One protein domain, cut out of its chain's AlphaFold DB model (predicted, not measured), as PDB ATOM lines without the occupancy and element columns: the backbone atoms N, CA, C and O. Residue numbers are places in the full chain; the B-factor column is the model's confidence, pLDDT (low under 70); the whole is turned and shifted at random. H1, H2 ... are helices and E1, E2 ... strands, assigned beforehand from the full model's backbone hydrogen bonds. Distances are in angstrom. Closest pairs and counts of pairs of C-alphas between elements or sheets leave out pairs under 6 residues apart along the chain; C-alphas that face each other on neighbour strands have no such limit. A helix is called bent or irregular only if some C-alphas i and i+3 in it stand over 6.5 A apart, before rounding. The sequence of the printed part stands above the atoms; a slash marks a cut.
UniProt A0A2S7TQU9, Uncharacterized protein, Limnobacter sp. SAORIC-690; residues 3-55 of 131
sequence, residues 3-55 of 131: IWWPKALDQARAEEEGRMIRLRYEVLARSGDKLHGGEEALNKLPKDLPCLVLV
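AT A GLANCE: This is residues 3 to 55 of the 131 residues of an uncharacterized protein of Limnobacter sp. SAORIC-690 (UniProt A0A2S7TQU9). A long two-stranded hairpin, E1 and E2, makes a narrow ribbon, with the short helix H1 beyond the end where E1 begins and the turn of residues 29 to 33 at the other end. After E2 the backbone folds back through residues 42 to 51 into a short last strand, E3, and the printed part closes with its first and last C-alphas, Ile 3 and Val 55, 8.7 A apart. The printed part has 53 residues, with one named helix and three named strands in the order H1, E1, E2, E3; the class is mixed, helices and strands, and the one sheet has the order E1 - E2, antiparallel. The whole is loose, with a radius of gyration of the C-alphas of 12.4 A, and its outline is a rod with spans of 40 by 19 by 15 A.

IN THESE COORDINATES: The printed part begins with Ile 3, and residues 3 and 4 are a run of strand too short to bear a name. H1 is residues 8 to 16, 12.2 A from first to last C-alpha; C-alpha 8 is at (-57.232, 43.621, 26.025). E1 is residues 22 to 28, 19.1 A long, beginning at C-alpha 22 at (-47.084, 37.454, 31.680). E2, the longest strand by residues, is residues 34 to 41 and 19.6 A long. E3 is residues 52 to 54, 6.4 A long, and ends at C-alpha 54 at (-55.393, 31.317, 21.703).

HOW THE PARTS SIT: E1 and E2 are antiparallel neighbours and a hairpin, with 163 degrees between their N-to-C directions. Among the C-alphas that face each other are those of Glu 26 and Gly 37, 4.0 A apart, and those of Arg 22 and Ala 41, 4.6 A apart. Across this pair N 23 and O 40 are within hydrogen-bond range at 2.8 A, and so are N 38 and O 25 at 3.0 A. H1 is not bent, and each of its O i to N i+4 pairs is within hydrogen-bond range. H1 is apart from E2 and from E3. E3 is apart from E1 and from E2, and it pairs with no named strand.

THE WHOLE: The two C-alphas farthest apart are those of Glu 16 and Ser 31, at 40.5 A. The printed part runs from residue 3 to residue 55 and has no cut. The links from H1 to E1 and from E1 to E2, of 5 residues each, are tight; the link from E2 to E3, of 10 residues, is short, and no link is long. The mean pLDDT of the printed part is 87.1, and no printed residue is under 70.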
ATOM      1  N   ILE A   3     -50.033  29.385  23.343       88.94
ATOM      2  CA  ILE A   3     -49.968  30.605  24.153       88.94
ATOM      3  C   ILE A   3     -51.396  31.103  24.345       88.94
ATOM      4  O   ILE A   3     -52.131  31.217  23.369       88.94
ATOM      5  N   TRP A   4     -51.784  31.422  25.574       90.06
ATOM      6  CA  TRP A   4     -53.057  32.086  25.850       90.06
ATOM      7  C   TRP A   4     -52.811  33.587  25.875       90.06
ATOM      8  O   TRP A   4     -52.107  34.087  26.753       90.06
ATOM      9  N   TRP A   5     -53.362  34.289  24.891       86.88
ATOM     10  CA  TRP A   5     -53.273  35.738  24.820       86.88
ATOM     11  C   TRP A   5     -54.155  36.363  25.911       86.88
ATOM     12  O   TRP A   5     -55.284  35.899  26.116       86.88
ATOM     13  N   PRO A   6     -53.656  37.365  26.652       84.81
ATOM     14  CA  PRO A   6     -54.427  38.045  27.680       84.81
ATOM     15  C   PRO A   6     -55.563  38.834  27.043       84.81
ATOM     16  O   PRO A   6     -55.507  39.191  25.865       84.81
ATOM     17  N   LYS A   7     -56.573  39.152  27.851       83.75
ATOM     18  CA  LYS A   7     -57.610  40.081  27.416       83.75
ATOM     19  C   LYS A   7     -57.027  41.472  27.207       83.75
ATOM     20  O   LYS A   7     -56.140  41.881  27.958       83.75
ATOM     21  N   ALA A   8     -57.583  42.228  26.271       80.31
ATOM     22  CA  ALA A   8     -57.232  43.621  26.025       80.31
ATOM     23  C   ALA A   8     -57.348  44.462  27.307       80.31
ATOM     24  O   ALA A   8     -56.474  45.272  27.599       80.31
ATOM     25  N   LEU A   9     -58.374  44.208  28.129       82.69
ATOM     26  CA  LEU A   9     -58.536  44.878  29.424       82.69
ATOM     27  C   LEU A   9     -57.415  44.535  30.418       82.69
ATOM     28  O   LEU A   9     -56.944  45.409  31.142       82.69
ATOM     29  N   ASP A  10     -56.992  43.270  30.470       84.44
ATOM     30  CA  ASP A  10     -55.929  42.828  31.382       84.44
ATOM     31  C   ASP A  10     -54.568  43.381  30.941       84.44
ATOM     32  O   ASP A  10     -53.747  43.762  31.775       84.44
ATOM     33  N   GLN A  11     -54.362  43.475  29.627       82.12
ATOM     34  CA  GLN A  11     -53.215  44.136  29.018       82.12
ATOM     35  C   GLN A  11     -53.195  45.636  29.336       82.12
ATOM     36  O   GLN A  11     -52.195  46.112  29.867       82.12
ATOM     37  N   ALA A  12     -54.293  46.358  29.097       83.19
ATOM     38  CA  ALA A  12     -54.388  47.792  29.378       83.19
ATOM     39  C   ALA A  12     -54.095  48.102  30.856       83.19
ATOM     40  O   ALA A  12     -53.303  48.989  31.162       83.19
ATOM     41  N   ARG A  13     -54.645  47.303  31.779       86.75
ATOM     42  CA  ARG A  13     -54.357  47.424  33.218       86.75
ATOM     43  C   ARG A  13     -52.890  47.175  33.552       86.75
ATOM     44  O   ARG A  13     -52.312  47.888  34.364       86.75
ATOM     45  N   ALA A  14     -52.275  46.157  32.951       85.44
ATOM     46  CA  ALA A  14     -50.859  45.885  33.170       85.44
ATOM     47  C   ALA A  14     -49.981  47.049  32.683       85.44
ATOM     48  O   ALA A  14     -49.036  47.420  33.376       85.44
ATOM     49  N   GLU A  15     -50.321  47.646  31.540       84.19
ATOM     50  CA  GLU A  15     -49.625  48.810  30.984       84.19
ATOM     51  C   GLU A  15     -49.789  50.060  31.864       84.19
ATOM     52  O   GLU A  15     -48.788  50.708  32.176       84.19
ATOM     53  N   GLU A  16     -51.005  50.358  32.337       88.50
ATOM     54  CA  GLU A  16     -51.277  51.463  33.275       88.50
ATOM     55  C   GLU A  16     -50.482  51.331  34.582       88.50
ATOM     56  O   GLU A  16     -49.991  52.317  35.131       88.50
ATOM     57  N   GLU A  17     -50.308  50.102  35.066       90.19
ATOM     58  CA  GLU A  17     -49.549  49.802  36.280       90.19
ATOM     59  C   GLU A  17     -48.031  49.667  36.039       90.19
ATOM     60  O   GLU A  17     -47.280  49.356  36.967       90.19
ATOM     61  N   GLY A  18     -47.557  49.860  34.801       86.00
ATOM     62  CA  GLY A  18     -46.148  49.690  34.427       86.00
ATOM     63  C   GLY A  18     -45.629  48.257  34.603       86.00
ATOM     64  O   GLY A  18     -44.420  48.034  34.719       86.00
ATOM     65  N   ARG A  19     -46.529  47.269  34.661       85.88
ATOM     66  CA  ARG A  19     -46.201  45.852  34.833       85.88
ATOM     67  C   ARG A  19     -45.988  45.183  33.483       85.88
ATOM     68  O   ARG A  19     -46.717  45.395  32.523       85.88
ATOM     69  N   MET A  20     -45.009  44.283  33.431       83.31
ATOM     70  CA  MET A  20     -44.796  43.450  32.252       83.31
ATOM     71  C   MET A  20     -45.839  42.328  32.197       83.31
ATOM     72  O   MET A  20     -46.017  41.586  33.167       83.31
ATOM     73  N   ILE A  21     -46.502  42.189  31.049       86.38
ATOM     74  CA  ILE A  21     -47.506  41.149  30.810       86.38
ATOM     75  C   ILE A  21     -46.847  39.771  30.860       86.38
ATOM     76  O   ILE A  21     -45.832  39.520  30.202       86.38
ATOM     77  N   ARG A  22     -47.457  38.866  31.626       88.81
ATOM     78  CA  ARG A  22     -47.084  37.454  31.680       88.81
ATOM     79  C   ARG A  22     -48.100  36.646  30.891       88.81
ATOM     80  O   ARG A  22     -49.301  36.761  31.111       88.81
ATOM     81  N   LEU A  23     -47.599  35.845  29.966       90.38
ATOM     82  CA  LEU A  23     -48.374  35.008  29.072       90.38
ATOM     83  C   LEU A  23     -48.319  33.575  29.573       90.38
ATOM     84  O   LEU A  23     -47.235  33.011  29.760       90.38
ATOM     85  N   ARG A  24     -49.491  32.969  29.748       92.50
ATOM     86  CA  ARG A  24     -49.572  31.529  29.959       92.50
ATOM     87  C   ARG A  24     -49.182  30.827  28.663       92.50
ATOM     88  O   ARG A  24     -49.683  31.173  27.592       92.50
ATOM     89  N   TYR A  25     -48.326  29.817  28.758       93.06
ATOM     90  CA  TYR A  25     -47.928  29.000  27.617       93.06
ATOM     91  C   TYR A  25     -47.741  27.530  27.989       93.06
ATOM     92  O   TYR A  25     -47.450  27.181  29.134       93.06
ATOM     93  N   GLU A  26     -47.885  26.662  26.991       94.44
ATOM     94  CA  GLU A  26     -47.654  25.225  27.094       94.44
ATOM     95  C   GLU A  26     -46.925  24.713  25.845       94.44
ATOM     96  O   GLU A  26     -47.272  25.008  24.701       94.44
ATOM     97  N   VAL A  27     -45.872  23.932  26.055       90.75
ATOM     98  CA  VAL A  27     -45.145  23.220  25.008       90.75
ATOM     99  C   VAL A  27     -45.693  21.804  24.954       90.75
ATOM    100  O   VAL A  27     -45.628  21.065  25.936       90.75
ATOM    101  N   LEU A  28     -46.229  21.439  23.794       90.12
ATOM    102  CA  LEU A  28     -46.807  20.126  23.547       90.12
ATOM    103  C   LEU A  28     -45.825  19.267  22.748       90.12
ATOM    104  O   LEU A  28     -45.158  19.759  21.832       90.12
ATOM    105  N   ALA A  29     -45.753  17.986  23.089       87.88
ATOM    106  CA  ALA A  29     -45.110  16.958  22.289       87.88
ATOM    107  C   ALA A  29     -45.883  16.741  20.982       87.88
ATOM    108  O   ALA A  29     -47.044  17.126  20.847       87.88
ATOM    109  N   ARG A  30     -45.268  16.036  20.026       84.31
ATOM    110  CA  ARG A  30     -45.967  15.615  18.798       84.31
ATOM    111  C   ARG A  30     -47.154  14.683  19.078       84.31
ATOM    112  O   ARG A  30     -48.074  14.646  18.273       84.31
ATOM    113  N   SER A  31     -47.131  13.963  20.201       86.69
ATOM    114  CA  SER A  31     -48.244  13.138  20.689       86.69
ATOM    115  C   SER A  31     -49.414  13.956  21.247       86.69
ATOM    116  O   SER A  31     -50.483  13.397  21.462       86.69
ATOM    117  N   GLY A  32     -49.231  15.262  21.479       81.88
ATOM    118  CA  GLY A  32     -50.197  16.123  22.166       81.88
ATOM    119  C   GLY A  32     -49.975  16.228  23.678       81.88
ATOM    120  O   GLY A  32     -50.588  17.083  24.311       81.88
ATOM    121  N   ASP A  33     -49.070  15.432  24.255       88.56
ATOM    122  CA  ASP A  33     -48.769  15.483  25.690       88.56
ATOM    123  C   ASP A  33     -48.063  16.786  26.079       88.56
ATOM    124  O   ASP A  33     -47.193  17.287  25.360       88.56
ATOM    125  N   LYS A  34     -48.393  17.328  27.253       90.81
ATOM    126  CA  LYS A  34     -47.726  18.518  27.791       90.81
ATOM    127  C   LYS A  34     -46.305  18.170  28.236       90.81
ATOM    128  O   LYS A  34     -46.118  17.409  29.179       90.81
ATOM    129  N   LEU A  35     -45.312  18.781  27.593       89.62
ATOM    130  CA  LEU A  35     -43.898  18.651  27.958       89.62
ATOM    131  C   LEU A  35     -43.506  19.661  29.034       89.62
ATOM    132  O   LEU A  35     -42.864  19.326  30.024       89.62
ATOM    133  N   HIS A  36     -43.881  20.919  28.822       89.50
ATOM    134  CA  HIS A  36     -43.529  22.032  29.694       89.50
ATOM    135  C   HIS A  36     -44.585  23.137  29.587       89.50
ATOM    136  O   HIS A  36     -45.382  23.154  28.653       89.50
ATOM    137  N   GLY A  37     -44.617  24.063  30.536       92.62
ATOM    138  CA  GLY A  37     -45.473  25.240  30.476       92.62
ATOM    139  C   GLY A  37     -45.364  26.079  31.738       92.62
ATOM    140  O   GLY A  37     -44.827  25.629  32.750       92.62
ATOM    141  N   GLY A  38     -45.897  27.290  31.674       92.25
ATOM    142  CA  GLY A  38     -45.848  28.242  32.774       92.25
ATOM    143  C   GLY A  38     -46.406  29.597  32.371       92.25
ATOM    144  O   GLY A  38     -47.144  29.707  31.391       92.25
ATOM    145  N   GLU A  39     -46.029  30.621  33.128       93.31
ATOM    146  CA  GLU A  39     -46.352  32.018  32.846       93.31
ATOM    147  C   GLU A  39     -45.070  32.830  32.732       93.31
ATOM    148  O   GLU A  39     -44.347  33.007  33.714       93.31
ATOM    149  N   GLU A  40     -44.796  33.361  31.549       92.38
ATOM    150  CA  GLU A  40     -43.566  34.100  31.275       92.38
ATOM    151  C   GLU A  40     -43.841  35.354  30.460       92.38
ATOM    152  O   GLU A  40     -44.862  35.475  29.786       92.38
ATOM    153  N   ALA A  41     -42.924  36.313  30.526       88.69
ATOM    154  CA  ALA A  41     -42.985  37.479  29.656       88.69
ATOM    155  C   ALA A  41     -42.779  37.069  28.185       88.69
ATOM    156  O   ALA A  41     -42.030  36.134  27.895       88.69
ATOM    157  N   LEU A  42     -43.396  37.800  27.249       85.44
ATOM    158  CA  LEU A  42     -43.328  37.511  25.806       85.44
ATOM    159  C   LEU A  42     -41.885  37.358  25.296       85.44
ATOM    160  O   LEU A  42     -41.589  36.476  24.493       85.44
ATOM    161  N   ASN A  43     -40.961  38.179  25.802       86.25
ATOM    162  CA  ASN A  43     -39.547  38.147  25.423       86.25
ATOM    163  C   ASN A  43     -38.788  36.898  25.912       86.25
ATOM    164  O   ASN A  43     -37.722  36.605  25.366       86.25
ATOM    165  N   LYS A  44     -39.321  36.183  26.910       88.94
ATOM    166  CA  LYS A  44     -38.756  34.955  27.488       88.94
ATOM    167  C   LYS A  44     -39.391  33.678  26.936       88.94
ATOM    168  O   LYS A  44     -38.941  32.589  27.286       88.94
ATOM    169  N   LEU A  45     -40.418  33.788  26.091       87.75
ATOM    170  CA  LEU A  45     -41.035  32.615  25.482       87.75
ATOM    171  C   LEU A  45     -40.078  31.932  24.488       87.75
ATOM    172  O   LEU A  45     -39.297  32.617  23.818       87.75
ATOM    173  N   PRO A  46     -40.144  30.593  24.350       85.38
ATOM    174  CA  PRO A  46     -39.384  29.861  23.339       85.38
ATOM    175  C   PRO A  46     -39.664  30.392  21.925       85.38
ATOM    176  O   PRO A  46     -40.804  30.349  21.464       85.38
ATOM    177  N   LYS A  47     -38.629  30.871  21.223       83.38
ATOM    178  CA  LYS A  47     -38.759  31.465  19.876       83.38
ATOM    179  C   LYS A  47     -38.579  30.458  18.737       83.38
ATOM    180  O   LYS A  47     -39.034  30.707  17.628       83.38
ATOM    181  N   ASP A  48     -37.979  29.305  19.027       85.00
ATOM    182  CA  ASP A  48     -37.610  28.299  18.022       85.00
ATOM    183  C   ASP A  48     -38.723  27.272  17.742       85.00
ATOM    184  O   ASP A  48     -38.510  26.279  17.048       85.00
ATOM    185  N   LEU A  49     -39.919  27.476  18.306       82.50
ATOM    186  CA  LEU A  49     -41.041  26.549  18.190       82.50
ATOM    187  C   LEU A  49     -42.233  27.212  17.495       82.50
ATOM    188  O   LEU A  49     -42.580  28.344  17.837       82.50
ATOM    189  N   PRO A  50     -42.944  26.498  16.598       84.75
ATOM    190  CA  PRO A  50     -44.204  26.994  16.061       84.75
ATOM    191  C   PRO A  50     -45.196  27.229  17.206       84.75
ATOM    192  O   PRO A  50     -45.348  26.385  18.106       84.75
ATOM    193  N   CYS A  51     -45.866  28.379  17.175       84.31
ATOM    194  CA  CYS A  51     -46.800  28.803  18.209       84.31
ATOM    195  C   CYS A  51     -48.239  28.871  17.682       84.31
ATOM    196  O   CYS A  51     -48.496  29.324  16.571       84.31
ATOM    197  N   LEU A  52     -49.170  28.397  18.504       86.38
ATOM    198  CA  LEU A  52     -50.601  28.596  18.367       86.38
ATOM    199  C   LEU A  52     -51.013  29.605  19.436       86.38
ATOM    200  O   LEU A  52     -50.832  29.341  20.625       86.38
ATOM    201  N   VAL A  53     -51.548  30.747  19.020       84.81
ATOM    202  CA  VAL A  53     -52.046  31.777  19.933       84.81
ATOM    203  C   VAL A  53     -53.549  31.596  20.091       84.81
ATOM    204  O   VAL A  53     -54.289  31.587  19.109       84.81
ATOM    205  N   LEU A  54     -53.992  31.422  21.330       85.06
ATOM    206  CA  LEU A  54     -55.393  31.317  21.703       85.06
ATOM    207  C   LEU A  54     -55.859  32.672  22.219       85.06
ATOM    208  O   LEU A  54     -55.337  33.163  23.218       85.06
ATOM    209  N   VAL A  55     -56.841  33.256  21.545       82.56
ATOM    210  CA  VAL A  55     -57.477  34.515  21.954       82.56
ATOM    211  C   VAL A  55     -58.713  34.201  22.789       82.56
ATOM    212  O   VAL A  55     -59.336  33.147  22.623       82.56
TER     213      VAL A  55